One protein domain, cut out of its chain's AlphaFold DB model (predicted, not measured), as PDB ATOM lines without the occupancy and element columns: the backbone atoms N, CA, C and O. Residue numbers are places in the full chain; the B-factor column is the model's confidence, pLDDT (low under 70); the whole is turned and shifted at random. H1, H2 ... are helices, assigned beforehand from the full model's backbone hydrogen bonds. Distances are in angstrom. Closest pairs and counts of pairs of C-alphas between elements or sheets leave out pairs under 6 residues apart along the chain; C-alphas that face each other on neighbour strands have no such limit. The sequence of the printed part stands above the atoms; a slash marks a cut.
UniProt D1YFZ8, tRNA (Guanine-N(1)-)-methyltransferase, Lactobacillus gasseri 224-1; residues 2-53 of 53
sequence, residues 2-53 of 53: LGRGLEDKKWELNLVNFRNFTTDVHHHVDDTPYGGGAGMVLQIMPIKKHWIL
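What this domain is: This is residues 2 to 53 of the 53 residues of the protein "tRNA (Guanine-N(1)-)-methyltransferase" of Lactobacillus gasseri 224-1 (UniProt D1YFZ8). With little regular structure, the printed part is a long rod: the small helix H1 at one end, a stretched link, then the short helices H2 and H3 packed together, and a loop around Gly 35 making the other end. Residues 4 to 9 stick out free. The 52 printed residues hold three named helices, H1, H2, H3 in chain order, and no named strand; the class is all helix, with 18 residues in named elements. It is extended, radius of gyration of the C-alphas 15.8 A, spanning 48 by 24 by 20 A.

Where its parts are: H1, residues 2 to 7, begins at C-alpha 2 (175.253, 141.490, 155.295) and is 9.0 A long. H2 is residues 18 to 21, 5.4 A. H3, residues 44 to 51, is 10.9 A and ends at C-alpha 51 (169.057, 150.499, 133.960).

How they stand to each other: H1 is apart from H2 and H3. H2 and H3 touch; their closest C-alphas, of Phe 21 and Pro 46, are 4.6 A apart. Residues 30 to 31 pair antiparallel with 41 to 42. Every O i to N i+4 pair is within hydrogen-bond range in H1, 3 of 4 in H3; H2 is too short for one.

The domain as a whole: The farthest C-alphas, of Asp 8 and Gly 35, are 48.7 A apart. The printed part has no cut. The link H2 to H3 is long. Residues 48 to 53 have pLDDT under 70.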
ATOM      1  N   LEU A   2     175.678 141.564 156.706       90.38
ATOM      2  CA  LEU A   2     175.253 141.490 155.295       90.38
ATOM      3  C   LEU A   2     175.118 140.049 154.763       90.38
ATOM      4  O   LEU A   2     174.049 139.692 154.284       90.38
ATOM      5  N   GLY A   3     176.144 139.204 154.938       93.94
ATOM      6  CA  GLY A   3     176.120 137.803 154.475       93.94
ATOM      7  C   GLY A   3     174.985 136.968 155.077       93.94
ATOM      8  O   GLY A   3     174.216 136.364 154.344       93.94
ATOM      9  N   ARG A   4     174.787 137.035 156.402       95.88
ATOM     10  CA  ARG A   4     173.651 136.373 157.069       95.88
ATOM     11  C   ARG A   4     172.299 136.872 156.549       95.88
ATOM     12  O   ARG A   4     171.377 136.092 156.396       95.88
ATOM     13  N   GLY A   5     172.172 138.166 156.253       95.81
ATOM     14  CA  GLY A   5     170.953 138.710 155.649       95.81
ATOM     15  C   GLY A   5     170.666 138.164 154.245       95.81
ATOM     16  O   GLY A   5     169.499 138.066 153.885       95.81
ATOM     17  N   LEU A   6     171.704 137.799 153.483       94.69
ATOM     18  CA  LEU A   6     171.572 137.165 152.167       94.69
ATOM     19  C   LEU A   6     171.154 135.695 152.310       94.69
ATOM     20  O   LEU A   6     170.236 135.251 151.628       94.69
ATOM     21  N   GLU A   7     171.778 134.961 153.241       95.56
ATOM     22  CA  GLU A   7     171.411 133.575 153.588       95.56
ATOM     23  C   GLU A   7     169.960 133.481 154.082       95.56
ATOM     24  O   GLU A   7     169.196 132.627 153.637       95.56
ATOM     25  N   ASP A   8     169.558 134.426 154.936       97.31
ATOM     26  CA  ASP A   8     168.197 134.558 155.458       97.31
ATOM     27  C   ASP A   8     167.198 135.120 154.419       97.31
ATOM     28  O   ASP A   8     166.035 135.342 154.760       97.31
ATOM     29  N   LYS A   9     167.629 135.405 153.179       95.44
ATOM     30  CA  LYS A   9     166.823 136.003 152.093       95.44
ATOM     31  C   LYS A   9     166.111 137.311 152.469       95.44
ATOM     32  O   LYS A   9     165.022 137.608 151.985       95.44
ATOM     33  N   LYS A  10     166.720 138.116 153.338       96.75
ATOM     34  CA  LYS A  10     166.192 139.432 153.750       96.75
ATOM     35  C   LYS A  10     166.466 140.525 152.719       96.75
ATOM     36  O   LYS A  10     165.889 141.603 152.803       96.75
ATOM     37  N   TRP A  11     167.377 140.257 151.792       94.81
ATOM     38  CA  TRP A  11     167.736 141.109 150.668       94.81
ATOM     39  C   TRP A  11     168.375 140.248 149.570       94.81
ATOM     40  O   TRP A  11     168.764 139.105 149.825       94.81
ATOM     41  N   GLU A  12     168.506 140.803 148.367       91.69
ATOM     42  CA  GLU A  12     169.082 140.122 147.204       91.69
ATOM     43  C   GLU A  12     170.257 140.916 146.629       91.69
ATOM     44  O   GLU A  12     170.219 142.148 146.562       91.69
ATOM     45  N   LEU A  13     171.312 140.208 146.211       91.50
ATOM     46  CA  LEU A  13     172.482 140.809 145.580       91.50
ATOM     47  C   LEU A  13     172.433 140.608 144.067       91.50
ATOM     48  O   LEU A  13     172.638 139.497 143.585       91.50
ATOM     49  N   ASN A  14     172.268 141.702 143.328       88.81
ATOM     50  CA  ASN A  14     172.386 141.708 141.875       88.81
ATOM     51  C   ASN A  14     173.715 142.356 141.476       88.81
ATOM     52  O   ASN A  14     173.908 143.559 141.649       88.81
ATOM     53  N   LEU A  15     174.651 141.546 140.973       88.50
ATOM     54  CA  LEU A  15     175.949 142.020 140.495       88.50
ATOM     55  C   LEU A  15     175.889 142.321 139.004       88.50
ATOM     56  O   LEU A  15     175.498 141.482 138.195       88.50
ATOM     57  N   VAL A  16     176.334 143.521 138.648       86.31
ATOM     58  CA  VAL A  16     176.248 144.041 137.288       86.31
ATOM     59  C   VAL A  16     177.636 144.474 136.866       86.31
ATOM     60  O   VAL A  16     178.218 145.390 137.442       86.31
ATOM     61  N   ASN A  17     178.172 143.811 135.846       87.81
ATOM     62  CA  ASN A  17     179.431 144.209 135.237       87.81
ATOM     63  C   ASN A  17     179.152 145.021 133.970       87.81
ATOM     64  O   ASN A  17     178.694 144.469 132.970       87.81
ATOM     65  N   PHE A  18     179.467 146.319 133.994       86.31
ATOM     66  CA  PHE A  18     179.262 147.222 132.856       86.31
ATOM     67  C   PHE A  18     179.983 146.762 131.582       86.31
ATOM     68  O   PHE A  18     179.489 146.994 130.481       86.31
ATOM     69  N   ARG A  19     181.084 146.009 131.702       87.06
ATOM     70  CA  ARG A  19     181.793 145.439 130.544       87.06
ATOM     71  C   ARG A  19     180.930 144.497 129.710       87.06
ATOM     72  O   ARG A  19     181.190 144.339 128.528       87.06
ATOM     73  N   ASN A  20     179.873 143.918 130.271       84.88
ATOM     74  CA  ASN A  20     178.964 143.045 129.521       84.88
ATOM     75  C   ASN A  20     178.009 143.830 128.597       84.88
ATOM     76  O   ASN A  20     177.300 143.236 127.786       84.88
ATOM     77  N   PHE A  21     177.956 145.157 128.734       84.31
ATOM     78  CA  PHE A  21     176.974 146.014 128.068       84.31
ATOM     79  C   PHE A  21     177.573 146.942 127.005       84.31
ATOM     80  O   PHE A  21     176.829 147.648 126.327       84.31
ATOM     81  N   THR A  22     178.890 146.916 126.838       84.06
ATOM     82  CA  THR A  22     179.607 147.584 125.745       84.06
ATOM     83  C   THR A  22     179.493 146.796 124.431       84.06
ATOM     84  O   THR A  22     179.229 145.593 124.434       84.06
ATOM     85  N   THR A  23     179.656 147.483 123.303       82.75
ATOM     86  CA  THR A  23     179.727 146.886 121.953       82.75
ATOM     87  C   THR A  23     181.151 146.838 121.409       82.75
ATOM     88  O   THR A  23     181.367 146.355 120.301       82.75
ATOM     89  N   ASP A  24     182.106 147.376 122.164       83.50
ATOM     90  CA  ASP A  24     183.516 147.367 121.814       83.50
ATOM     91  C   ASP A  24     184.152 145.988 122.063       83.50
ATOM     92  O   ASP A  24     183.825 145.301 123.031       83.50
ATOM     93  N   VAL A  25     185.095 145.601 121.199       85.19
ATOM     94  CA  VAL A  25     185.760 144.285 121.226       85.19
ATOM     95  C   VAL A  25     186.654 144.125 122.458       85.19
ATOM     96  O   VAL A  25     186.813 143.021 122.976       85.19
ATOM     97  N   HIS A  26     187.227 145.221 122.954       87.81
ATOM     98  CA  HIS A  26     188.087 145.224 124.137       87.81
ATOM     99  C   HIS A  26     187.318 145.504 125.431       87.81
ATOM    100  O   HIS A  26     187.900 145.531 126.516       87.81
ATOM    101  N   HIS A  27     185.998 145.641 125.333       86.62
ATOM    102  CA  HIS A  27     185.103 145.909 126.439       86.62
ATOM    103  C   HIS A  27     185.439 147.167 127.253       86.62
ATOM    104  O   HIS A  27     185.294 147.180 128.484       86.62
ATOM    105  N   HIS A  28     185.858 148.235 126.569       87.69
ATOM    106  CA  HIS A  28     186.039 149.542 127.196       87.69
ATOM    107  C   HIS A  28     184.713 150.079 127.758       87.69
ATOM    108  O   HIS A  28     183.640 149.892 127.174       87.69
ATOM    109  N   VAL A  29     184.798 150.699 128.939       89.19
ATOM    110  CA  VAL A  29     183.656 151.289 129.665       89.19
ATOM    111  C   VAL A  29     183.919 152.737 130.064       89.19
ATOM    112  O   VAL A  29     183.066 153.375 130.669       89.19
ATOM    113  N   ASP A  30     185.095 153.245 129.743       89.62
ATOM    114  CA  ASP A  30     185.656 154.525 130.119       89.62
ATOM    115  C   ASP A  30     186.062 155.310 128.866       89.62
ATOM    116  O   ASP A  30     186.356 154.734 127.820       89.62
ATOM    117  N   ASP A  31     186.003 156.634 128.952       89.31
ATOM    118  CA  ASP A  31     186.338 157.544 127.859       89.31
ATOM    119  C   ASP A  31     187.004 158.819 128.392       89.31
ATOM    120  O   ASP A  31     186.960 159.136 129.586       89.31
ATOM    121  N   THR A  32     187.633 159.558 127.488       91.00
ATOM    122  CA  THR A  32     188.291 160.824 127.789       91.00
ATOM    123  C   THR A  32     187.238 161.885 128.132       91.00
ATOM    124  O   THR A  32     186.281 162.064 127.375       91.00
ATOM    125  N   PRO A  33     187.389 162.634 129.239       90.75
ATOM    126  CA  PRO A  33     186.492 163.742 129.546       90.75
ATOM    127  C   PRO A  33     186.539 164.819 128.454       90.75
ATOM    128  O   PRO A  33     187.608 165.247 128.008       90.75
ATOM    129  N   TYR A  34     185.367 165.323 128.066       85.75
ATOM    130  CA  TYR A  34     185.279 166.511 127.220       85.75
ATOM    131  C   TYR A  34     185.928 167.713 127.920       85.75
ATOM    132  O   TYR A  34     185.684 167.958 129.099       85.75
ATOM    133  N   GLY A  35     186.744 168.473 127.187       90.19
ATOM    134  CA  GLY A  35     187.537 169.577 127.747       90.19
ATOM    135  C   GLY A  35     188.942 169.175 128.213       90.19
ATOM    136  O   GLY A  35     189.721 170.051 128.583       90.19
ATOM    137  N   GLY A  36     189.297 167.887 128.126       88.12
ATOM    138  CA  GLY A  36     190.614 167.378 128.503       88.12
ATOM    139  C   GLY A  36     190.822 167.296 130.020       88.12
ATOM    140  O   GLY A  36     189.880 167.404 130.802       88.12
ATOM    141  N   GLY A  37     192.072 167.086 130.436       89.62
ATOM    142  CA  GLY A  37     192.449 166.867 131.837       89.62
ATOM    143  C   GLY A  37     192.875 165.427 132.124       89.62
ATOM    144  O   GLY A  37     192.705 164.533 131.299       89.62
ATOM    145  N   ALA A  38     193.489 165.212 133.286       88.94
ATOM    146  CA  ALA A  38     193.940 163.887 133.696       88.94
ATOM    147  C   ALA A  38     192.763 163.043 134.211       88.94
ATOM    148  O   ALA A  38     191.978 163.507 135.037       88.94
ATOM    149  N   GLY A  39     192.690 161.789 133.765       89.94
ATOM    150  CA  GLY A  39     191.676 160.823 134.190       89.94
ATOM    151  C   GLY A  39     190.713 160.427 133.074       89.94
ATOM    152  O   GLY A  39     190.863 160.829 131.923       89.94
ATOM    153  N   MET A  40     189.739 159.595 133.432       93.00
ATOM    154  CA  MET A  40     188.746 159.029 132.518       93.00
ATOM    155  C   MET A  40     187.362 159.089 133.165       93.00
ATOM    156  O   MET A  40     187.242 159.129 134.393       93.00
ATOM    157  N   VAL A  41     186.319 159.101 132.342       90.25
ATOM    158  CA  VAL A  41     184.915 159.150 132.762       90.25
ATOM    159  C   VAL A  41     184.202 157.894 132.278       90.25
ATOM    160  O   VAL A  41     184.484 157.398 131.195       90.25
ATOM    161  N   LEU A  42     183.267 157.372 133.074       89.81
ATOM    162  CA  LEU A  42     182.478 156.204 132.689       89.81
ATOM    163  C   LEU A  42     181.560 156.543 131.500       89.81
ATOM    164  O   LEU A  42     180.810 157.520 131.534       89.81
ATOM    165  N   GLN A  43     181.599 155.714 130.463       85.94
ATOM    166  CA  GLN A  43     180.751 155.830 129.286       85.94
ATOM    167  C   GLN A  43     179.277 155.632 129.645       85.94
ATOM    168  O   GLN A  43     178.914 154.760 130.435       85.94
ATOM    169  N   ILE A  44     178.393 156.392 128.997       81.56
ATOM    170  CA  ILE A  44     176.948 156.303 129.247       81.56
ATOM    171  C   ILE A  44     176.312 155.021 128.687       81.56
ATOM    172  O   ILE A  44     175.329 154.521 129.237       81.56
ATOM    173  N   MET A  45     176.857 154.475 127.597       76.06
ATOM    174  CA  MET A  45     176.254 153.359 126.859       76.06
ATOM    175  C   MET A  45     176.167 152.055 127.683       76.06
ATOM    176  O   MET A  45     175.068 151.494 127.747       76.06
ATOM    177  N   PRO A  46     177.230 151.607 128.389       71.38
ATOM    178  CA  PRO A  46     177.149 150.452 129.285       71.38
ATOM    179  C   PRO A  46     176.150 150.621 130.438       71.38
ATOM    180  O   PRO A  46     175.487 149.667 130.837       71.38
ATOM    181  N   ILE A  47     176.018 151.843 130.960       71.88
ATOM    182  CA  ILE A  47     175.154 152.157 132.106       71.88
ATOM    183  C   ILE A  47     173.681 152.132 131.683       71.88
ATOM    184  O   ILE A  47     172.840 151.527 132.348       71.88
ATOM    185  N   LYS A  48     173.360 152.755 130.540       68.25
ATOM    186  CA  LYS A  48     171.983 152.866 130.039       68.25
ATOM    187  C   LYS A  48     171.357 151.500 129.742       68.25
ATOM    188  O   LYS A  48     170.169 151.319 129.984       68.25
ATOM    189  N   LYS A  49     172.140 150.543 129.234       60.88
ATOM    190  CA  LYS A  49     171.640 149.212 128.852       60.88
ATOM    191  C   LYS A  49     171.235 148.352 130.054       60.88
ATOM    192  O   LYS A  49     170.379 147.496 129.892       60.88
ATOM    193  N   HIS A  50     171.817 148.583 131.231       62.44
ATOM    194  CA  HIS A  50     171.445 147.863 132.448       62.44
ATOM    195  C   HIS A  50     170.260 148.498 133.199       62.44
ATOM    196  O   HIS A  50     169.486 147.785 133.811       62.44
ATOM    197  N   TRP A  51     170.109 149.826 133.176       58.53
ATOM    198  CA  TRP A  51     169.057 150.499 133.960       58.53
ATOM    199  C   TRP A  51     167.676 150.511 133.275       58.53
ATOM    200  O   TRP A  51     166.666 150.783 133.916       58.53
ATOM    201  N   ILE A  52     167.626 150.272 131.960       54.09
ATOM    202  CA  ILE A  52     166.398 150.356 131.141       54.09
ATOM    203  C   ILE A  52     165.879 148.964 130.708       54.09
ATOM    204  O   ILE A  52     164.799 148.875 130.126       54.09
ATOM    205  N   LEU A  53     166.599 147.881 131.018       46.19
ATOM    206  CA  LEU A  53     166.202 146.488 130.763       46.19
ATOM    207  C   LEU A  53     166.208 145.696 132.069       46.19
ATOM    208  O   LEU A  53     165.267 144.897 132.257       46.19
TER     209      LEU A  53